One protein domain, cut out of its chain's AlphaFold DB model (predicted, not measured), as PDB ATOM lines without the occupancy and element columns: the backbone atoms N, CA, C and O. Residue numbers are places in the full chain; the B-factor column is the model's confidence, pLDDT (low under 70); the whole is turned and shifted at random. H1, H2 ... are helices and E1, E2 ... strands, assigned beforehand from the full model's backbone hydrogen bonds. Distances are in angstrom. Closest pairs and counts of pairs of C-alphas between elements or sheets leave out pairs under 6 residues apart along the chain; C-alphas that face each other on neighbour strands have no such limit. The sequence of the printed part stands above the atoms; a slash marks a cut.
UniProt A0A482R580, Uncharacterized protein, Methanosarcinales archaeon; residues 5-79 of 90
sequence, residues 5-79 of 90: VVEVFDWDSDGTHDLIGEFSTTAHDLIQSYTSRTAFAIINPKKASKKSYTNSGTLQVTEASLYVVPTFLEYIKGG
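Overview. This is residues 5 to 79 of the 90 residues of an uncharacterized protein of Methanosarcinales archaeon (UniProt A0A482R580). What does the model look like? Two strand hairpins, E1 with E2 and E3 with E4, form a small body with helix H1, and a long tail ends in short helix H2, which sticks out. What is its make-up? Of 75 printed residues, under half are in named elements, in order E1, E2, H1, E3, E4, H2: mixed, with two antiparallel two-strand sheets. How large is it? It is extended, radius of gyration of the C-alphas 18.0 A, spans 62 by 36 by 19 A.

Along the chain. Where does it begin? E1, residues 5 to 9, begins at C-alpha 5 (149.318, 150.950, 100.795); E2, residues 19 to 25, is 17.8 A long. What follows? H1 is residues 27 to 36, 14.4 A; E3 39 to 41; E4 58 to 60; H2 72 to 77, ending at C-alpha 77 (116.834, 143.292, 88.219).

Arrangement. How do strands pair? N 6 and O 23 of hairpin E1 and E2, and N 40 and O 59 of hairpin E3 and E4, are 2.9 A apart, within hydrogen-bond range. What of the helices? The closest C-alphas of H1 and E4, Tyr 34 and Gln 60, are 7.7 A apart; H2 and H1 are apart. H1 has 5 of 6 O i to N i+4 pairs within range, H2 every pair.

Size, cuts and confidence. Which links are long? E3 to E4 and E4 to H2; the printed part has no cut. Where is confidence low? Residue 79 is under 70.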
ATOM      1  N   VAL A   5     148.044 150.226 100.720       97.44
ATOM      2  CA  VAL A   5     149.318 150.950 100.795       97.44
ATOM      3  C   VAL A   5     149.172 152.219  99.970       97.44
ATOM      4  O   VAL A   5     148.724 152.166  98.826       97.44
ATOM      5  N   VAL A   6     149.511 153.355 100.572       97.62
ATOM      6  CA  VAL A   6     149.546 154.653  99.901       97.62
ATOM      7  C   VAL A   6     151.000 155.071  99.779       97.62
ATOM      8  O   VAL A   6     151.682 155.233 100.790       97.62
ATOM      9  N   GLU A   7     151.451 155.268  98.548       97.94
ATOM     10  CA  GLU A   7     152.787 155.760  98.222       97.94
ATOM     11  C   GLU A   7     152.686 157.192  97.688       97.94
ATOM     12  O   GLU A   7     151.799 157.519  96.896       97.94
ATOM     13  N   VAL A   8     153.588 158.058  98.142       97.81
ATOM     14  CA  VAL A   8     153.652 159.467  97.748       97.81
ATOM     15  C   VAL A   8     154.975 159.697  97.032       97.81
ATOM     16  O   VAL A   8     156.037 159.405  97.586       97.81
ATOM     17  N   PHE A   9     154.907 160.239  95.822       97.12
ATOM     18  CA  PHE A   9     156.060 160.484  94.962       97.12
ATOM     19  C   PHE A   9     156.214 161.971  94.658       97.12
ATOM     20  O   PHE A   9     155.217 162.694  94.568       97.12
ATOM     21  N   ASP A  10     157.462 162.402  94.500       95.12
ATOM     22  CA  ASP A  10     157.791 163.664  93.851       95.12
ATOM     23  C   ASP A  10     157.690 163.467  92.336       95.12
ATOM     24  O   ASP A  10     158.139 162.449  91.800       95.12
ATOM     25  N   TRP A  11     157.002 164.380  91.655       95.69
ATOM     26  CA  TRP A  11     156.776 164.241  90.221       95.69
ATOM     27  C   TRP A  11     157.927 164.876  89.441       95.69
ATOM     28  O   TRP A  11     158.267 166.032  89.657       95.69
ATOM     29  N   ASP A  12     158.426 164.139  88.451       93.81
ATOM     30  CA  ASP A  12     159.572 164.475  87.612       93.81
ATOM     31  C   ASP A  12     159.212 164.224  86.152       93.81
ATOM     32  O   ASP A  12     158.704 163.163  85.784       93.81
ATOM     33  N   SER A  13     159.483 165.186  85.276       93.00
ATOM     34  CA  SER A  13     159.080 165.098  83.868       93.00
ATOM     35  C   SER A  13     159.762 163.975  83.074       93.00
ATOM     36  O   SER A  13     159.308 163.649  81.980       93.00
ATOM     37  N   ASP A  14     160.853 163.406  83.589       92.81
ATOM     38  CA  ASP A  14     161.622 162.333  82.946       92.81
ATOM     39  C   ASP A  14     161.166 160.914  83.343       92.81
ATOM     40  O   ASP A  14     161.677 159.928  82.810       92.81
ATOM     41  N   GLY A  15     160.182 160.809  84.246       89.19
ATOM     42  CA  GLY A  15     159.629 159.546  84.732       89.19
ATOM     43  C   GLY A  15     160.420 158.893  85.869       89.19
ATOM     44  O   GLY A  15     160.036 157.810  86.314       89.19
ATOM     45  N   THR A  16     161.490 159.519  86.370       92.44
ATOM     46  CA  THR A  16     162.305 159.000  87.484       92.44
ATOM     47  C   THR A  16     161.831 159.484  88.855       92.44
ATOM     48  O   THR A  16     162.622 159.875  89.699       92.44
ATOM     49  N   HIS A  17     160.523 159.386  89.087       92.31
ATOM     50  CA  HIS A  17     159.860 159.879  90.294       92.31
ATOM     51  C   HIS A  17     160.481 159.362  91.598       92.31
ATOM     52  O   HIS A  17     160.525 158.152  91.859       92.31
ATOM     53  N   ASP A  18     160.887 160.287  92.464       95.38
ATOM     54  CA  ASP A  18     161.455 159.963  93.767       95.38
ATOM     55  C   ASP A  18     160.374 159.674  94.819       95.38
ATOM     56  O   ASP A  18     159.461 160.462  95.069       95.38
ATOM     57  N   LEU A  19     160.497 158.539  95.516       97.06
ATOM     58  CA  LEU A  19     159.595 158.202  96.618       97.06
ATOM     59  C   LEU A  19     159.791 159.181  97.790       97.06
ATOM     60  O   LEU A  19     160.843 159.190  98.442       97.06
ATOM     61  N   ILE A  20     158.741 159.931  98.133       98.00
ATOM     62  CA  ILE A  20     158.679 160.774  99.334       98.00
ATOM     63  C   ILE A  20     158.490 159.883 100.564       98.00
ATOM     64  O   ILE A  20     159.238 160.031 101.540       98.00
ATOM     65  N   GLY A  21     157.562 158.926 100.492       98.31
ATOM     66  CA  GLY A  21     157.354 157.869 101.478       98.31
ATOM     67  C   GLY A  21     156.003 157.172 101.323       98.31
ATOM     68  O   GLY A  21     155.264 157.430 100.377       98.31
ATOM     69  N   GLU A  22     155.686 156.306 102.273       98.31
ATOM     70  CA  GLU A  22     154.515 155.437 102.250       98.31
ATOM     71  C   GLU A  22     153.868 155.315 103.635       98.31
ATOM     72  O   GLU A  22     154.484 155.615 104.667       98.31
ATOM     73  N   PHE A  23     152.615 154.867 103.654       97.69
ATOM     74  CA  PHE A  23     151.940 154.369 104.850       97.69
ATOM     75  C   PHE A  23     150.884 153.319 104.482       97.69
ATOM     76  O   PHE A  23     150.343 153.312 103.375       97.69
ATOM     77  N   SER A  24     150.567 152.449 105.439       97.19
ATOM     78  CA  SER A  24     149.500 151.453 105.310       97.19
ATOM     79  C   SER A  24     148.251 151.906 106.058       97.19
ATOM     80  O   SER A  24     148.337 152.460 107.154       97.19
ATOM     81  N   THR A  25     147.085 151.655 105.477       97.00
ATOM     82  CA  THR A  25     145.780 152.040 106.022       97.00
ATOM     83  C   THR A  25     144.700 151.047 105.584       97.00
ATOM     84  O   THR A  25     144.985 150.034 104.944       97.00
ATOM     85  N   THR A  26     143.443 151.320 105.907       96.88
ATOM     86  CA  THR A  26     142.275 150.636 105.346       96.88
ATOM     87  C   THR A  26     141.246 151.670 104.891       96.88
ATOM     88  O   THR A  26     141.287 152.826 105.307       96.88
ATOM     89  N   ALA A  27     140.280 151.272 104.057       94.00
ATOM     90  CA  ALA A  27     139.180 152.170 103.681       94.00
ATOM     91  C   ALA A  27     138.399 152.677 104.911       94.00
ATOM     92  O   ALA A  27     137.975 153.829 104.951       94.00
ATOM     93  N   HIS A  28     138.258 151.830 105.933       94.81
ATOM     94  CA  HIS A  28     137.641 152.210 107.199       94.81
ATOM     95  C   HIS A  28     138.460 153.274 107.936       94.81
ATOM     96  O   HIS A  28     137.905 154.293 108.343       94.81
ATOM     97  N   ASP A  29     139.774 153.076 108.055       95.69
ATOM     98  CA  ASP A  29     140.652 154.028 108.742       95.69
ATOM     99  C   ASP A  29     140.717 155.369 108.005       95.69
ATOM    100  O   ASP A  29     140.754 156.416 108.646       95.69
ATOM    101  N   LEU A  30     140.654 155.367 106.668       95.31
ATOM    102  CA  LEU A  30     140.543 156.592 105.870       95.31
ATOM    103  C   LEU A  30     139.257 157.368 106.200       95.31
ATOM    104  O   LEU A  30     139.329 158.562 106.491       95.31
ATOM    105  N   ILE A  31     138.099 156.701 106.240       95.44
ATOM    106  CA  ILE A  31     136.819 157.335 106.607       95.44
ATOM    107  C   ILE A  31     136.860 157.849 108.053       95.44
ATOM    108  O   ILE A  31     136.441 158.974 108.340       95.44
ATOM    109  N   GLN A  32     137.400 157.049 108.974       96.00
ATOM    110  CA  GLN A  32     137.526 157.443 110.374       96.00
ATOM    111  C   GLN A  32     138.462 158.647 110.536       96.00
ATOM    112  O   GLN A  32     138.131 159.566 111.285       96.00
ATOM    113  N   SER A  33     139.577 158.685 109.797       96.88
ATOM    114  CA  SER A  33     140.562 159.771 109.850       96.88
ATOM    115  C   SER A  33     139.986 161.122 109.434       96.88
ATOM    116  O   SER A  33     140.353 162.137 110.024       96.88
ATOM    117  N   TYR A  34     139.033 161.139 108.495       96.62
ATOM    118  CA  TYR A  34     138.299 162.349 108.126       96.62
ATOM    119  C   TYR A  34     137.493 162.894 109.316       96.62
ATOM    120  O   TYR A  34     137.544 164.086 109.619       96.62
ATOM    121  N   THR A  35     136.814 162.012 110.058       94.75
ATOM    122  CA  THR A  35     135.997 162.399 111.223       94.75
ATOM    123  C   THR A  35     136.866 162.833 112.405       94.75
ATOM    124  O   THR A  35     136.584 163.840 113.053       94.75
ATOM    125  N   SER A  36     137.942 162.093 112.688       96.44
ATOM    126  CA  SER A  36     138.849 162.376 113.806       96.44
ATOM    127  C   SER A  36     139.905 163.439 113.494       96.44
ATOM    128  O   SER A  36     140.640 163.838 114.395       96.44
ATOM    129  N   ARG A  37     139.996 163.890 112.234       95.69
ATOM    130  CA  ARG A  37     141.067 164.752 111.700       95.69
ATOM    131  C   ARG A  37     142.473 164.217 111.981       95.69
ATOM    132  O   ARG A  37     143.415 164.980 112.200       95.69
ATOM    133  N   THR A  38     142.614 162.895 111.984       96.50
ATOM    134  CA  THR A  38     143.912 162.242 112.170       96.50
ATOM    135  C   THR A  38     144.699 162.309 110.868       96.50
ATOM    136  O   THR A  38     144.168 162.010 109.802       96.50
ATOM    137  N   ALA A  39     145.973 162.682 110.956       97.62
ATOM    138  CA  ALA A  39     146.882 162.670 109.817       97.62
ATOM    139  C   ALA A  39     147.721 161.385 109.805       97.62
ATOM    140  O   ALA A  39     148.132 160.896 110.860       97.62
ATOM    141  N   PHE A  40     148.027 160.877 108.617       98.19
ATOM    142  CA  PHE A  40     148.935 159.750 108.428       98.19
ATOM    143  C   PHE A  40     150.360 160.267 108.248       98.19
ATOM    144  O   PHE A  40     150.597 161.150 107.426       98.19
ATOM    145  N   ALA A  41     151.318 159.744 109.012       98.31
ATOM    146  CA  ALA A  41     152.726 160.069 108.809       98.31
ATOM    147  C   ALA A  41     153.246 159.371 107.547       98.31
ATOM    148  O   ALA A  41     153.090 158.162 107.406       98.31
ATOM    149  N   ILE A  42     153.887 160.123 106.655       98.44
ATOM    150  CA  ILE A  42     154.463 159.590 105.417       98.44
ATOM    151  C   ILE A  42     155.898 159.160 105.719       98.44
ATOM    152  O   ILE A  42     156.748 160.004 106.018       98.44
ATOM    153  N   ILE A  43     156.188 157.860 105.668       98.44
ATOM    154  CA  ILE A  43     157.494 157.321 106.064       98.44
ATOM    155  C   ILE A  43     158.279 156.896 104.833       98.44
ATOM    156  O   ILE A  43     157.829 156.082 104.044       98.44
ATOM    157  N   ASN A  44     159.490 157.415 104.674       98.06
ATOM    158  CA  ASN A  44     160.412 156.969 103.641       98.06
ATOM    159  C   ASN A  44     161.245 155.789 104.162       98.06
ATOM    160  O   ASN A  44     162.080 156.002 105.054       98.06
ATOM    161  N   PRO A  45     161.124 154.578 103.592       97.12
ATOM    162  CA  PRO A  45     161.879 153.414 104.060       97.12
ATOM    163  C   PRO A  45     163.399 153.625 104.005       97.12
ATOM    164  O   PRO A  45     164.124 153.200 104.904       97.12
ATOM    165  N   LYS A  46     163.898 154.377 103.009       96.44
ATOM    166  CA  LYS A  46     165.330 154.694 102.854       96.44
ATOM    167  C   LYS A  46     165.838 155.687 103.910       96.44
ATOM    168  O   LYS A  46     167.047 155.797 104.114       96.44
ATOM    169  N   LYS A  47     164.950 156.448 104.564       96.88
ATOM    170  CA  LYS A  47     165.304 157.425 105.614       96.88
ATOM    171  C   LYS A  47     164.973 156.926 107.026       96.88
ATOM    172  O   LYS A  47     165.508 157.493 107.973       96.88
ATOM    173  N   ALA A  48     164.175 155.863 107.169       94.62
ATOM    174  CA  ALA A  48     163.678 155.345 108.449       94.62
ATOM    175  C   ALA A  48     164.778 154.965 109.460       94.62
ATOM    176  O   ALA A  48     164.568 155.055 110.664       94.62
ATOM    177  N   SER A  49     165.970 154.588 108.991       95.31
ATOM    178  CA  SER A  49     167.116 154.260 109.852       95.31
ATOM    179  C   SER A  49     167.898 155.483 110.360       95.31
ATOM    180  O   SER A  49     168.788 155.342 111.200       95.31
ATOM    181  N   LYS A  50     167.607 156.696 109.869       96.75
ATOM    182  CA  LYS A  50     168.318 157.919 110.267       96.75
ATOM    183  C   LYS A  50     167.809 158.404 111.628       96.75
ATOM    184  O   LYS A  50     166.635 158.708 111.780       96.75
ATOM    185  N   LYS A  51     168.716 158.574 112.596       95.00
ATOM    186  CA  LYS A  51     168.395 158.924 113.997       95.00
ATOM    187  C   LYS A  51     167.517 160.174 114.172       95.00
ATOM    188  O   LYS A  51     166.734 160.233 115.110       95.00
ATOM    189  N   SER A  52     167.675 161.178 113.313       96.25
ATOM    190  CA  SER A  52     166.915 162.434 113.372       96.25
ATOM    191  C   SER A  52     165.690 162.455 112.456       96.25
ATOM    192  O   SER A  52     165.036 163.488 112.345       96.25
ATOM    193  N   TYR A  53     165.416 161.367 111.736       97.69
ATOM    194  CA  TYR A  53     164.283 161.299 110.826       97.69
ATOM    195  C   TYR A  53     163.009 160.946 111.593       97.69
ATOM    196  O   TYR A  53     162.999 160.027 112.408       97.69
ATOM    197  N   THR A  54     161.936 161.685 111.321       97.19
ATOM    198  CA  THR A  54     160.620 161.456 111.933       97.19
ATOM    199  C   THR A  54     159.604 161.032 110.879       97.19
ATOM    200  O   THR A  54     159.016 159.964 110.996       97.19
ATOM    201  N   ASN A  55     159.408 161.845 109.841       98.00
ATOM    202  CA  ASN A  55     158.583 161.540 108.674       98.00
ATOM    203  C   ASN A  55     158.951 162.492 107.519       98.00
ATOM    204  O   ASN A  55     159.729 163.431 107.699       98.00
ATOM    205  N   SER A  56     158.408 162.236 106.330       98.00
ATOM    206  CA  SER A  56     158.505 163.094 105.141       98.00
ATOM    207  C   SER A  56     157.280 164.011 104.991       98.00
ATOM    208  O   SER A  56     156.908 164.363 103.877       98.00
ATOM    209  N   GLY A  57     156.629 164.368 106.102       97.88
ATOM    210  CA  GLY A  57     155.350 165.072 106.125       97.88
ATOM    211  C   GLY A  57     154.192 164.178 106.563       97.88
ATOM    212  O   GLY A  57     154.372 163.032 106.994       97.88
ATOM    213  N   THR A  58     152.985 164.729 106.475       98.06
ATOM    214  CA  THR A  58     151.749 164.046 106.853       98.06
ATOM    215  C   THR A  58     150.678 164.212 105.779       98.06
ATOM    216  O   THR A  58     150.615 165.238 105.105       98.06
ATOM    217  N   LEU A  59     149.826 163.198 105.627       97.81
ATOM    218  CA  LEU A  59     148.660 163.222 104.750       97.81
ATOM    219  C   LEU A  59     147.397 163.386 105.594       97.81
ATOM    220  O   LEU A  59     147.157 162.607 106.517       97.81
ATOM    221  N   GLN A  60     146.583 164.390 105.269       97.56
ATOM    222  CA  GLN A  60     145.266 164.599 105.870       97.56
ATOM    223  C   GLN A  60     144.169 164.315 104.850       97.56
ATOM    224  O   GLN A  60     144.233 164.778 103.715       97.56
ATOM    225  N   VAL A  61     143.147 163.579 105.279       97.06
ATOM    226  CA  VAL A  61     141.944 163.359 104.477       97.06
ATOM    227  C   VAL A  61     141.029 164.568 104.642       97.06
ATOM    228  O   VAL A  61     140.547 164.844 105.739       97.06
ATOM    229  N   THR A  62     140.810 165.304 103.553       97.25
ATOM    230  CA  THR A  62     139.975 166.515 103.544       97.25
ATOM    231  C   THR A  62     138.495 166.216 103.350       97.25
ATOM    232  O   THR A  62     137.662 167.020 103.752       97.25
ATOM    233  N   GLU A  63     138.172 165.073 102.746       95.75
ATOM    234  CA  GLU A  63     136.811 164.594 102.520       95.75
ATOM    235  C   GLU A  63     136.816 163.063 102.413       95.75
ATOM    236  O   GLU A  63     137.729 162.482 101.824       95.75
ATOM    237  N   ALA A  64     135.797 162.405 102.971       94.25
ATOM    238  CA  ALA A  64     135.558 160.978 102.783       94.25
ATOM    239  C   ALA A  64     134.053 160.698 102.707       94.25
ATOM    240  O   ALA A  64     133.309 161.019 103.634       94.25
ATOM    241  N   SER A  65     133.628 160.050 101.622       91.00
ATOM    242  CA  SER A  65     132.224 159.749 101.338       91.00
ATOM    243  C   SER A  65     132.067 158.284 100.929       91.00
ATOM    244  O   SER A  65     132.855 157.763 100.141       91.00
ATOM    245  N   LEU A  66     131.048 157.611 101.472       91.06
ATOM    246  CA  LEU A  66     130.704 156.234 101.117       91.06
ATOM    247  C   LEU A  66     129.538 156.241 100.130       91.06
ATOM    248  O   LEU A  66     128.464 156.753 100.440       91.06
ATOM    249  N   TYR A  67     129.737 155.622  98.969       90.31
ATOM    250  CA  TYR A  67     128.703 155.483  97.950       90.31
ATOM    251  C   TYR A  67     128.385 154.011  97.722       90.31
ATOM    252  O   TYR A  67     129.284 153.185  97.556       90.31
ATOM    253  N   VAL A  68     127.095 153.694  97.674       87.88
ATOM    254  CA  VAL A  68     126.620 152.395  97.204       87.88
ATOM    255  C   VAL A  68     126.372 152.529  95.712       87.88
ATOM    256  O   VAL A  68     125.435 153.205  95.292       87.88
ATOM    257  N   VAL A  69     127.239 151.917  94.912       89.81
ATOM    258  CA  VAL A  69     127.047 151.831  93.464       89.81
ATOM    259  C   VAL A  69     126.298 150.532  93.176       89.81
ATOM    260  O   VAL A  69     126.813 149.471  93.539       89.81
ATOM    261  N   PRO A  70     125.108 150.584  92.545       87.62
ATOM    262  CA  PRO A  70     124.401 149.380  92.146       87.62
ATOM    263  C   PRO A  70     125.283 148.526  91.245       87.62
ATOM    264  O   PRO A  70     125.894 149.006  90.288       87.62
ATOM    265  N   THR A  71     125.333 147.238  91.544       89.81
ATOM    266  CA  THR A  71     125.983 146.266  90.677       89.81
ATOM    267  C   THR A  71     125.221 146.140  89.361       89.81
ATOM    268  O   THR A  71     124.024 146.419  89.265       89.81
ATOM    269  N   PHE A  72     125.902 145.631  88.336       88.81
ATOM    270  CA  PHE A  72     125.279 145.342  87.044       88.81
ATOM    271  C   PHE A  72     124.011 144.476  87.169       88.81
ATOM    272  O   PHE A  72     123.004 144.733  86.513       88.81
ATOM    273  N   LEU A  73     124.022 143.471  88.052       86.69
ATOM    274  CA  LEU A  73     122.871 142.590  88.243       86.69
ATOM    275  C   LEU A  73     121.696 143.296  88.932       86.69
ATOM    276  O   LEU A  73     120.548 143.042  88.578       86.69
ATOM    277  N   GLU A  74     121.961 144.166  89.907       85.31
ATOM    278  CA  GLU A  74     120.924 144.996  90.536       85.31
ATOM    279  C   GLU A  74     120.298 145.955  89.521       85.31
ATOM    280  O   GLU A  74     119.086 146.153  89.532       85.31
ATOM    281  N   TYR A  75     121.105 146.461  88.588       83.25
ATOM    282  CA  TYR A  75     120.633 147.296  87.491       83.25
ATOM    283  C   TYR A  75     119.680 146.543  86.542       83.25
ATOM    284  O   TYR A  75     118.599 147.045  86.233       83.25
ATOM    285  N   ILE A  76     120.014 145.303  86.149       85.69
ATOM    286  CA  ILE A  76     119.122 144.453  85.332       85.69
ATOM    287  C   ILE A  76     117.846 144.088  86.102       85.69
ATOM    288  O   ILE A  76     116.741 144.201  85.571       85.69
ATOM    289  N   LYS A  77     117.979 143.663  87.367       82.75
ATOM    290  CA  LYS A  77     116.834 143.292  88.219       82.75
ATOM    291  C   LYS A  77     115.872 144.462  88.451       82.75
ATOM    292  O   LYS A  77     114.686 144.221  88.647       82.75
ATOM    293  N   GLY A  78     116.364 145.701  88.396       76.25
ATOM    294  CA  GLY A  78     115.568 146.927  88.483       76.25
ATOM    295  C   GLY A  78     114.722 147.250  87.245       76.25
ATOM    296  O   GLY A  78     114.050 148.277  87.240       76.25
ATOM    297  N   GLY A  79     114.732 146.405  86.206       65.69
ATOM    298  CA  GLY A  79     113.885 146.566  85.020       65.69
ATOM    299  C   GLY A  79     114.534 147.326  83.862       65.69
ATOM    300  O   GLY A  79     113.844 147.648  82.896       65.69
TER     301      GLY A  79